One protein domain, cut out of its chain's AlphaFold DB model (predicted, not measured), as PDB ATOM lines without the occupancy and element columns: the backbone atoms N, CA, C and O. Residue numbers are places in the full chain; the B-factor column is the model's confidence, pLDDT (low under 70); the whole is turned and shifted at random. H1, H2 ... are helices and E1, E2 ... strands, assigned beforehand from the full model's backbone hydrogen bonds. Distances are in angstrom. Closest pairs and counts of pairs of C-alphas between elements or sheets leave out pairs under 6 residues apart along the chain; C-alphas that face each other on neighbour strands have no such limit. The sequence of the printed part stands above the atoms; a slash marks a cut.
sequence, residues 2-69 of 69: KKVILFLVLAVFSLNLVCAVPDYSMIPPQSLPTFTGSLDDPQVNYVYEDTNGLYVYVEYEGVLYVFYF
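AT A GLANCE: This is residues 2 to 69 of the 69 residues of an uncharacterized protein of Candidatus Cloacimonetes bacterium (UniProt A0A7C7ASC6). A small compact head, built of a three-stranded antiparallel sheet of E1, E2 and E3 with the loops of the long link around it, bears one straight helix, H1, that sticks out like a stalk. Residues 2 to 21, of which 2 to 18 belong to H1, stand free and make most of the length. The printed part has 68 residues, with one named helix and then three named strands along the chain, in the order H1, E1, E2, E3; the sheet's order is E1, E2, E3, and the class is mixed, helices and strands. The whole is extended, with a radius of gyration of the C-alphas of 17.3 A and spans of 55 by 24 by 18 A.

IN THESE COORDINATES: E1 is residues 45 to 49, 11.5 A long from first to last C-alpha, beginning at C-alpha 45 (32.274, 36.487, 21.052). E2 is residues 55 to 60, 15.5 A, and E3 is residues 63 to 68, 16.4 A, ending at C-alpha 68 (29.261, 48.393, 12.042). H1 is residues 2 to 18, 24.7 A, from C-alpha 2 (25.009, 43.024, 64.660).

HOW THE PARTS SIT: The sheet is a meander, each strand the antiparallel neighbour of the one before. E2 is its inner strand; E1 and E3 are edge strands. E1 and E2 form a hairpin, their directions at 158 degrees, with N 59 and O 45 at 2.8 A. E2 and E3 form a hairpin at 151 degrees, with N 65 and O 58 at 2.8 A. H1 is not on the sheet, and is apart from E2 and E3. In H1 every O i to N i+4 pair is within hydrogen-bond range.

THE WHOLE: The C-alphas farthest apart, those of Lys 2 and Phe 69, are 55.5 A apart. Without residues 2 to 21, the body spans 25 by 20 by 15 A. The link from H1 to E1, residues 19 to 44, is long. The printed part has no cut, and no printed residue is under 70 in pLDDT.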
ATOM      1  N   LYS A   2      24.706  41.899  65.586       80.12
ATOM      2  CA  LYS A   2      25.009  43.024  64.660       80.12
ATOM      3  C   LYS A   2      26.202  42.795  63.711       80.12
ATOM      4  O   LYS A   2      26.090  43.074  62.527       80.12
ATOM      5  N   LYS A   3      27.316  42.235  64.204       87.50
ATOM      6  CA  LYS A   3      28.498  41.927  63.369       87.50
ATOM      7  C   LYS A   3      28.206  40.878  62.285       87.50
ATOM      8  O   LYS A   3      28.703  41.001  61.179       87.50
ATOM      9  N   VAL A   4      27.368  39.885  62.590       91.19
ATOM     10  CA  VAL A   4      26.972  38.831  61.634       91.19
ATOM     11  C   VAL A   4      26.121  39.420  60.509       91.19
ATOM     12  O   VAL A   4      26.353  39.113  59.348       91.19
ATOM     13  N   ILE A   5      25.196  40.325  60.848       93.19
ATOM     14  CA  ILE A   5      24.380  41.048  59.863       93.19
ATOM     15  C   ILE A   5      25.273  41.891  58.946       93.19
ATOM     16  O   ILE A   5      25.095  41.859  57.735       93.19
ATOM     17  N   LEU A   6      26.269  42.589  59.503       94.25
ATOM     18  CA  LEU A   6      27.222  43.367  58.708       94.25
ATOM     19  C   LEU A   6      27.980  42.490  57.699       94.25
ATOM     20  O   LEU A   6      28.067  42.852  56.529       94.25
ATOM     21  N   PHE A   7      28.490  41.331  58.129       95.06
ATOM     22  CA  PHE A   7      29.185  40.406  57.227       95.06
ATOM     23  C   PHE A   7      28.266  39.840  56.142       95.06
ATOM     24  O   PHE A   7      28.694  39.720  54.999       95.06
ATOM     25  N   LEU A   8      27.004  39.551  56.468       94.69
ATOM     26  CA  LEU A   8      26.001  39.119  55.492       94.69
ATOM     27  C   LEU A   8      25.737  40.188  54.429       94.69
ATOM     28  O   LEU A   8      25.759  39.884  53.243       94.69
ATOM     29  N   VAL A   9      25.548  41.444  54.839       94.50
ATOM     30  CA  VAL A   9      25.353  42.561  53.900       94.50
ATOM     31  C   VAL A   9      26.577  42.733  53.000       94.50
ATOM     32  O   VAL A   9      26.428  42.891  51.791       94.50
ATOM     33  N   LEU A  10      27.785  42.647  53.565       94.38
ATOM     34  CA  LEU A  10      29.025  42.764  52.799       94.38
ATOM     35  C   LEU A  10      29.199  41.608  51.802       94.38
ATOM     36  O   LEU A  10      29.613  41.842  50.668       94.38
ATOM     37  N   ALA A  11      28.852  40.382  52.200       93.19
ATOM     38  CA  ALA A  11      28.885  39.207  51.332       93.19
ATOM     39  C   ALA A  11      27.904  39.341  50.159       93.19
ATOM     40  O   ALA A  11      28.266  39.075  49.018       93.19
ATOM     41  N   VAL A  12      26.682  39.823  50.414       92.62
ATOM     42  CA  VAL A  12      25.699  40.077  49.349       92.62
ATOM     43  C   VAL A  12      26.207  41.155  48.392       92.62
ATOM     44  O   VAL A  12      26.141  40.965  47.181       92.62
ATOM     45  N   PHE A  13      26.759  42.258  48.901       91.19
ATOM     46  CA  PHE A  13      27.316  43.315  48.051       91.19
ATOM     47  C   PHE A  13      28.465  42.814  47.176       91.19
ATOM     48  O   PHE A  13      28.464  43.036  45.969       91.19
ATOM     49  N   SER A  14      29.428  42.108  47.768       91.19
ATOM     50  CA  SER A  14      30.581  41.575  47.035       91.19
ATOM     51  C   SER A  14      30.176  40.545  45.980       91.19
ATOM     52  O   SER A  14      30.710  40.586  44.875       91.19
ATOM     53  N   LEU A  15      29.181  39.699  46.259       90.31
ATOM     54  CA  LEU A  15      28.641  38.770  45.267       90.31
ATOM     55  C   LEU A  15      27.994  39.505  44.085       90.31
ATOM     56  O   LEU A  15      28.230  39.138  42.939       90.31
ATOM     57  N   ASN A  16      27.235  40.573  44.348       86.94
ATOM     58  CA  ASN A  16      26.639  41.387  43.285       86.94
ATOM     59  C   ASN A  16      27.703  42.074  42.419       86.94
ATOM     60  O   ASN A  16      27.527  42.136  41.212       86.94
ATOM     61  N   LEU A  17      28.813  42.546  43.000       83.06
ATOM     62  CA  LEU A  17      29.908  43.141  42.223       83.06
ATOM     63  C   LEU A  17      30.610  42.115  41.322       83.06
ATOM     64  O   LEU A  17      30.958  42.442  40.194       83.06
ATOM     65  N   VAL A  18      30.831  40.892  41.812       83.19
ATOM     66  CA  VAL A  18      31.535  39.841  41.053       83.19
ATOM     67  C   VAL A  18      30.649  39.243  39.958       83.19
ATOM     68  O   VAL A  18      31.146  38.891  38.895       83.19
ATOM     69  N   CYS A  19      29.346  39.125  40.208       83.06
ATOM     70  CA  CYS A  19      28.393  38.529  39.272       83.06
ATOM     71  C   CYS A  19      27.653  39.559  38.404       83.06
ATOM     72  O   CYS A  19      26.734  39.177  37.678       83.06
ATOM     73  N   ALA A  20      27.996  40.847  38.492       82.19
ATOM     74  CA  ALA A  20      27.368  41.874  37.674       82.19
ATOM     75  C   ALA A  20      27.701  41.638  36.197       82.19
ATOM     76  O   ALA A  20      28.864  41.672  35.794       82.19
ATOM     77  N   VAL A  21      26.667  41.415  35.389       81.31
ATOM     78  CA  VAL A  21      26.798  41.414  33.932       81.31
ATOM     79  C   VAL A  21      26.971  42.868  33.476       81.31
ATOM     80  O   VAL A  21      26.225  43.728  33.956       81.31
ATOM     81  N   PRO A  22      27.931  43.173  32.584       83.69
ATOM     82  CA  PRO A  22      28.091  44.521  32.058       83.69
ATOM     83  C   PRO A  22      26.835  44.963  31.303       83.69
ATOM     84  O   PRO A  22      26.318  44.230  30.462       83.69
ATOM     85  N   ASP A  23      26.364  46.179  31.572       89.50
ATOM     86  CA  ASP A  23      25.345  46.812  30.737       89.50
ATOM     87  C   ASP A  23      26.017  47.503  29.546       89.50
ATOM     88  O   ASP A  23      26.449  48.657  29.614       89.50
ATOM     89  N   TYR A  24      26.127  46.764  28.446       91.56
ATOM     90  CA  TYR A  24      26.732  47.248  27.212       91.56
ATOM     91  C   TYR A  24      25.940  48.390  26.559       91.56
ATOM     92  O   TYR A  24      26.536  49.205  25.859       91.56
ATOM     93  N   SER A  25      24.634  48.521  26.829       90.38
ATOM     94  CA  SER A  25      23.796  49.570  26.225       90.38
ATOM     95  C   SER A  25      24.200  50.986  26.650       90.38
ATOM     96  O   SER A  25      23.901  51.965  25.966       90.38
ATOM     97  N   MET A  26      24.916  51.103  27.772       91.06
ATOM     98  CA  MET A  26      25.409  52.375  28.296       91.06
ATOM     99  C   MET A  26      26.734  52.823  27.666       91.06
ATOM    100  O   MET A  26      27.170  53.951  27.905       91.06
ATOM    101  N   ILE A  27      27.396  51.961  26.891       93.62
ATOM    102  CA  ILE A  27      28.680  52.262  26.258       93.62
ATOM    103  C   ILE A  27      28.404  52.951  24.918       93.62
ATOM    104  O   ILE A  27      27.758  52.351  24.062       93.62
ATOM    105  N   PRO A  28      28.894  54.183  24.680       94.38
ATOM    106  CA  PRO A  28      28.758  54.822  23.378       94.38
ATOM    107  C   PRO A  28      29.581  54.064  22.322       94.38
ATOM    108  O   PRO A  28      30.788  53.897  22.529       94.38
ATOM    109  N   PRO A  29      29.007  53.666  21.173       94.94
ATOM    110  CA  PRO A  29      29.700  52.816  20.200       94.94
ATOM    111  C   PRO A  29      30.965  53.477  19.645       94.94
ATOM    112  O   PRO A  29      32.005  52.840  19.539       94.94
ATOM    113  N   GLN A  30      30.931  54.793  19.413       95.25
ATOM    114  CA  GLN A  30      32.084  55.571  18.942       95.25
ATOM    115  C   GLN A  30      33.249  55.682  19.942       95.25
ATOM    116  O   GLN A  30      34.287  56.246  19.603       95.25
ATOM    117  N   SER A  31      33.076  55.225  21.186       96.31
ATOM    118  CA  SER A  31      34.160  55.197  22.176       96.31
ATOM    119  C   SER A  31      35.018  53.931  22.091       96.31
ATOM    120  O   SER A  31      36.092  53.887  22.691       96.31
ATOM    121  N   LEU A  32      34.559  52.922  21.344       96.50
ATOM    122  CA  LEU A  32      35.235  51.642  21.187       96.50
ATOM    123  C   LEU A  32      36.083  51.601  19.908       96.50
ATOM    124  O   LEU A  32      35.750  52.252  18.913       96.50
ATOM    125  N   PRO A  33      37.168  50.810  19.897       97.50
ATOM    126  CA  PRO A  33      37.875  50.499  18.663       97.50
ATOM    127  C   PRO A  33      36.968  49.718  17.701       97.50
ATOM    128  O   PRO A  33      36.189  48.857  18.113       97.50
ATOM    129  N   THR A  34      37.093  49.990  16.402       97.62
ATOM    130  CA  THR A  34      36.336  49.269  15.373       97.62
ATOM    131  C   THR A  34      36.945  47.893  15.110       97.62
ATOM    132  O   THR A  34      38.143  47.778  14.842       97.62
ATOM    133  N   PHE A  35      36.119  46.850  15.154       97.69
ATOM    134  CA  PHE A  35      36.503  45.507  14.747       97.69
ATOM    135  C   PHE A  35      36.567  45.427  13.221       97.69
ATOM    136  O   PHE A  35      35.626  45.811  12.531       97.69
ATOM    137  N   THR A  36      37.679  44.925  12.689       95.50
ATOM    138  CA  THR A  36      37.904  44.774  11.237       95.50
ATOM    139  C   THR A  36      38.142  43.321  10.821       95.50
ATOM    140  O   THR A  36      38.376  43.050   9.645       95.50
ATOM    141  N   GLY A  37      38.099  42.387  11.779       94.19
ATOM    142  CA  GLY A  37      38.227  40.954  11.533       94.19
ATOM    143  C   GLY A  37      36.935  40.323  11.012       94.19
ATOM    144  O   GLY A  37      35.927  40.998  10.808       94.19
ATOM    145  N   SER A  38      36.967  39.003  10.809       94.38
ATOM    146  CA  SER A  38      35.769  38.258  10.420       94.38
ATOM    147  C   SER A  38      34.880  37.993  11.627       94.38
ATOM    148  O   SER A  38      35.335  37.496  12.653       94.38
ATOM    149  N   LEU A  39      33.599  38.279  11.458       94.62
ATOM    150  CA  LEU A  39      32.531  37.972  12.400       94.62
ATOM    151  C   LEU A  39      32.218  36.464  12.502       94.62
ATOM    152  O   LEU A  39      31.572  36.042  13.460       94.62
ATOM    153  N   ASP A  40      32.701  35.663  11.546       94.69
ATOM    154  CA  ASP A  40      32.604  34.195  11.552       94.69
ATOM    155  C   ASP A  40      33.771  33.520  12.297       94.69
ATOM    156  O   ASP A  40      33.820  32.291  12.398       94.69
ATOM    157  N   ASP A  41      34.753  34.294  12.772       95.31
ATOM    158  CA  ASP A  41      35.868  33.743  13.536       95.31
ATOM    159  C   ASP A  41      35.347  33.173  14.871       95.31
ATOM    160  O   ASP A  41      34.727  33.898  15.651       95.31
ATOM    161  N   PRO A  42      35.597  31.887  15.180       94.81
ATOM    162  CA  PRO A  42      35.099  31.255  16.399       94.81
ATOM    163  C   PRO A  42      35.678  31.840  17.697       94.81
ATOM    164  O   PRO A  42      35.198  31.498  18.775       94.81
ATOM    165  N   GLN A  43      36.734  32.656  17.630       95.56
ATOM    166  CA  GLN A  43      37.278  33.386  18.779       95.56
ATOM    167  C   GLN A  43      36.546  34.706  19.054       95.56
ATOM    168  O   GLN A  43      36.761  35.311  20.104       95.56
ATOM    169  N   VAL A  44      35.698  35.166  18.132       96.94
ATOM    170  CA  VAL A  44      34.894  36.378  18.294       96.94
ATOM    171  C   VAL A  44      33.631  36.031  19.069       96.94
ATOM    172  O   VAL A  44      32.819  35.211  18.643       96.94
ATOM    173  N   ASN A  45      33.452  36.672  20.219       96.12
ATOM    174  CA  ASN A  45      32.274  36.487  21.052       96.12
ATOM    175  C   ASN A  45      31.319  37.674  20.903       96.12
ATOM    176  O   ASN A  45      31.703  38.813  21.158       96.12
ATOM    177  N   TYR A  46      30.064  37.420  20.539       95.12
ATOM    178  CA  TYR A  46      29.034  38.455  20.456       95.12
ATOM    179  C   TYR A  46      28.477  38.734  21.845       95.12
ATOM    180  O   TYR A  46      27.911  37.846  22.482       95.12
ATOM    181  N   VAL A  47      28.624  39.973  22.311       95.06
ATOM    182  CA  VAL A  47      28.220  40.356  23.673       95.06
ATOM    183  C   VAL A  47      27.048  41.331  23.697       95.06
ATOM    184  O   VAL A  47      26.353  41.426  24.706       95.06
ATOM    185  N   TYR A  48      26.801  42.036  22.592       95.62
ATOM    186  CA  TYR A  48      25.690  42.972  22.468       95.62
ATOM    187  C   TYR A  48      25.311  43.200  21.003       95.62
ATOM    188  O   TYR A  48      26.178  43.247  20.132       95.62
ATOM    189  N   GLU A  49      24.022  43.403  20.754       95.31
ATOM    190  CA  GLU A  49      23.471  43.783  19.456       95.31
ATOM    191  C   GLU A  49      22.623  45.046  19.626       95.31
ATOM    192  O   GLU A  49      21.782  45.122  20.528       95.31
ATOM    193  N   ASP A  50      22.868  46.048  18.779       94.88
ATOM    194  CA  ASP A  50      22.059  47.259  18.760       94.88
ATOM    195  C   ASP A  50      20.626  46.939  18.334       94.88
ATOM    196  O   ASP A  50      20.389  46.230  17.357       94.88
ATOM    197  N   THR A  51      19.653  47.542  19.009       92.38
ATOM    198  CA  THR A  51      18.226  47.309  18.749       92.38
ATOM    199  C   THR A  51      17.803  47.652  17.314       92.38
ATOM    200  O   THR A  51      16.802  47.125  16.831       92.38
ATOM    201  N   ASN A  52      18.526  48.542  16.626       94.06
ATOM    202  CA  ASN A  52      18.241  48.922  15.241       94.06
ATOM    203  C   ASN A  52      19.064  48.116  14.224       94.06
ATOM    204  O   ASN A  52      18.931  48.361  13.025       94.06
ATOM    205  N   GLY A  53      19.920  47.193  14.676       92.19
ATOM    206  CA  GLY A  53      20.783  46.385  13.818       92.19
ATOM    207  C   GLY A  53      21.860  47.195  13.094       92.19
ATOM    208  O   GLY A  53      22.278  46.813  12.007       92.19
ATOM    209  N   LEU A  54      22.281  48.339  13.647       95.44
ATOM    210  CA  LEU A  54      23.302  49.199  13.029       95.44
ATOM    211  C   LEU A  54      24.733  48.767  13.373       95.44
ATOM    212  O   LEU A  54      25.664  49.030  12.614       95.44
ATOM    213  N   TYR A  55      24.917  48.136  14.529       96.00
ATOM    214  CA  TYR A  55      26.207  47.642  14.989       96.00
ATOM    215  C   TYR A  55      26.030  46.517  16.009       96.00
ATOM    216  O   TYR A  55      24.959  46.334  16.591       96.00
ATOM    217  N   VAL A  56      27.118  45.796  16.261       97.25
ATOM    218  CA  VAL A  56      27.250  44.834  17.361       97.25
ATOM    219  C   VAL A  56      28.501  45.140  18.171       97.25
ATOM    220  O   VAL A  56      29.459  45.722  17.651       97.25
ATOM    221  N   TYR A  57      28.514  44.729  19.438       97.62
ATOM    222  CA  TYR A  57      29.756  44.630  20.194       97.62
ATOM    223  C   TYR A  57      30.230  43.197  20.252       97.62
ATOM    224  O   TYR A  57      29.464  42.265  20.520       97.62
ATOM    225  N   VAL A  58      31.530  43.062  20.043       97.25
ATOM    226  CA  VAL A  58      32.217  41.786  20.088       97.25
ATOM    227  C   VAL A  58      33.398  41.861  21.034       97.25
ATOM    228  O   VAL A  58      34.079  42.885  21.126       97.25
ATOM    229  N   GLU A  59      33.642  40.771  21.738       96.75
ATOM    230  CA  GLU A  59      34.858  40.562  22.504       96.75
ATOM    231  C   GLU A  59      35.794  39.666  21.695       96.75
ATOM    232  O   GLU A  59      35.420  38.568  21.277       96.75
ATOM    233  N   TYR A  60      37.009  40.148  21.464       96.81
ATOM    234  CA  TYR A  60      38.057  39.411  20.774       96.81
ATOM    235  C   TYR A  60      39.369  39.603  21.533       96.81
ATOM    236  O   TYR A  60      39.751  40.732  21.838       96.81
ATOM    237  N   GLU A  61      40.021  38.496  21.901       94.25
ATOM    238  CA  GLU A  61      41.252  38.488  22.713       94.25
ATOM    239  C   GLU A  61      41.150  39.318  24.017       94.25
ATOM    240  O   GLU A  61      42.118  39.920  24.479       94.25
ATOM    241  N   GLY A  62      39.962  39.343  24.636       92.75
ATOM    242  CA  GLY A  62      39.699  40.071  25.885       92.75
ATOM    243  C   GLY A  62      39.523  41.585  25.722       92.75
ATOM    244  O   GLY A  62      39.499  42.314  26.715       92.75
ATOM    245  N   VAL A  63      39.415  42.076  24.486       95.31
ATOM    246  CA  VAL A  63      39.152  43.484  24.180       95.31
ATOM    247  C   VAL A  63      37.760  43.619  23.573       95.31
ATOM    248  O   VAL A  63      37.361  42.840  22.708       95.31
ATOM    249  N   LEU A  64      37.020  44.627  24.035       96.94
ATOM    250  CA  LEU A  64      35.702  44.973  23.514       96.94
ATOM    251  C   LEU A  64      35.839  45.881  22.287       96.94
ATOM    252  O   LEU A  64      36.471  46.938  22.360       96.94
ATOM    253  N   TYR A  65      35.199  45.496  21.189       97.69
ATOM    254  CA  TYR A  65      35.166  46.241  19.935       97.69
ATOM    255  C   TYR A  65      33.735  46.509  19.477       97.69
ATOM    256  O   TYR A  65      32.796  45.820  19.876       97.69
ATOM    257  N   VAL A  66      33.591  47.477  18.570       98.06
ATOM    258  CA  VAL A  66      32.357  47.722  17.815       98.06
ATOM    259  C   VAL A  66      32.515  47.286  16.360       98.06
ATOM    260  O   VAL A  66      33.507  47.619  15.716       98.06
ATOM    261  N   PHE A  67      31.534  46.571  15.818       97.62
ATOM    262  CA  PHE A  67      31.435  46.270  14.390       97.62
ATOM    263  C   PHE A  67      30.192  46.949  13.819       97.62
ATOM    264  O   PHE A  67      29.101  46.762  14.351       97.62
ATOM    265  N   TYR A  68      30.356  47.717  12.745       95.75
ATOM    266  CA  TYR A  68      29.261  48.393  12.042       95.75
ATOM    267  C   TYR A  68      28.894  47.607  10.779       95.75
ATOM    268  O   TYR A  68      29.798  47.188  10.054       95.75
ATOM    269  N   PHE A  69      27.594  47.421  10.533       90.31
ATOM    270  CA  PHE A  69      27.081  46.772   9.320       90.31
ATOM    271  C   PHE A  69      27.089  47.700   8.097       90.31
ATOM    272  O   PHE A  69      26.975  48.936   8.272       90.31
TER     273      PHE A  69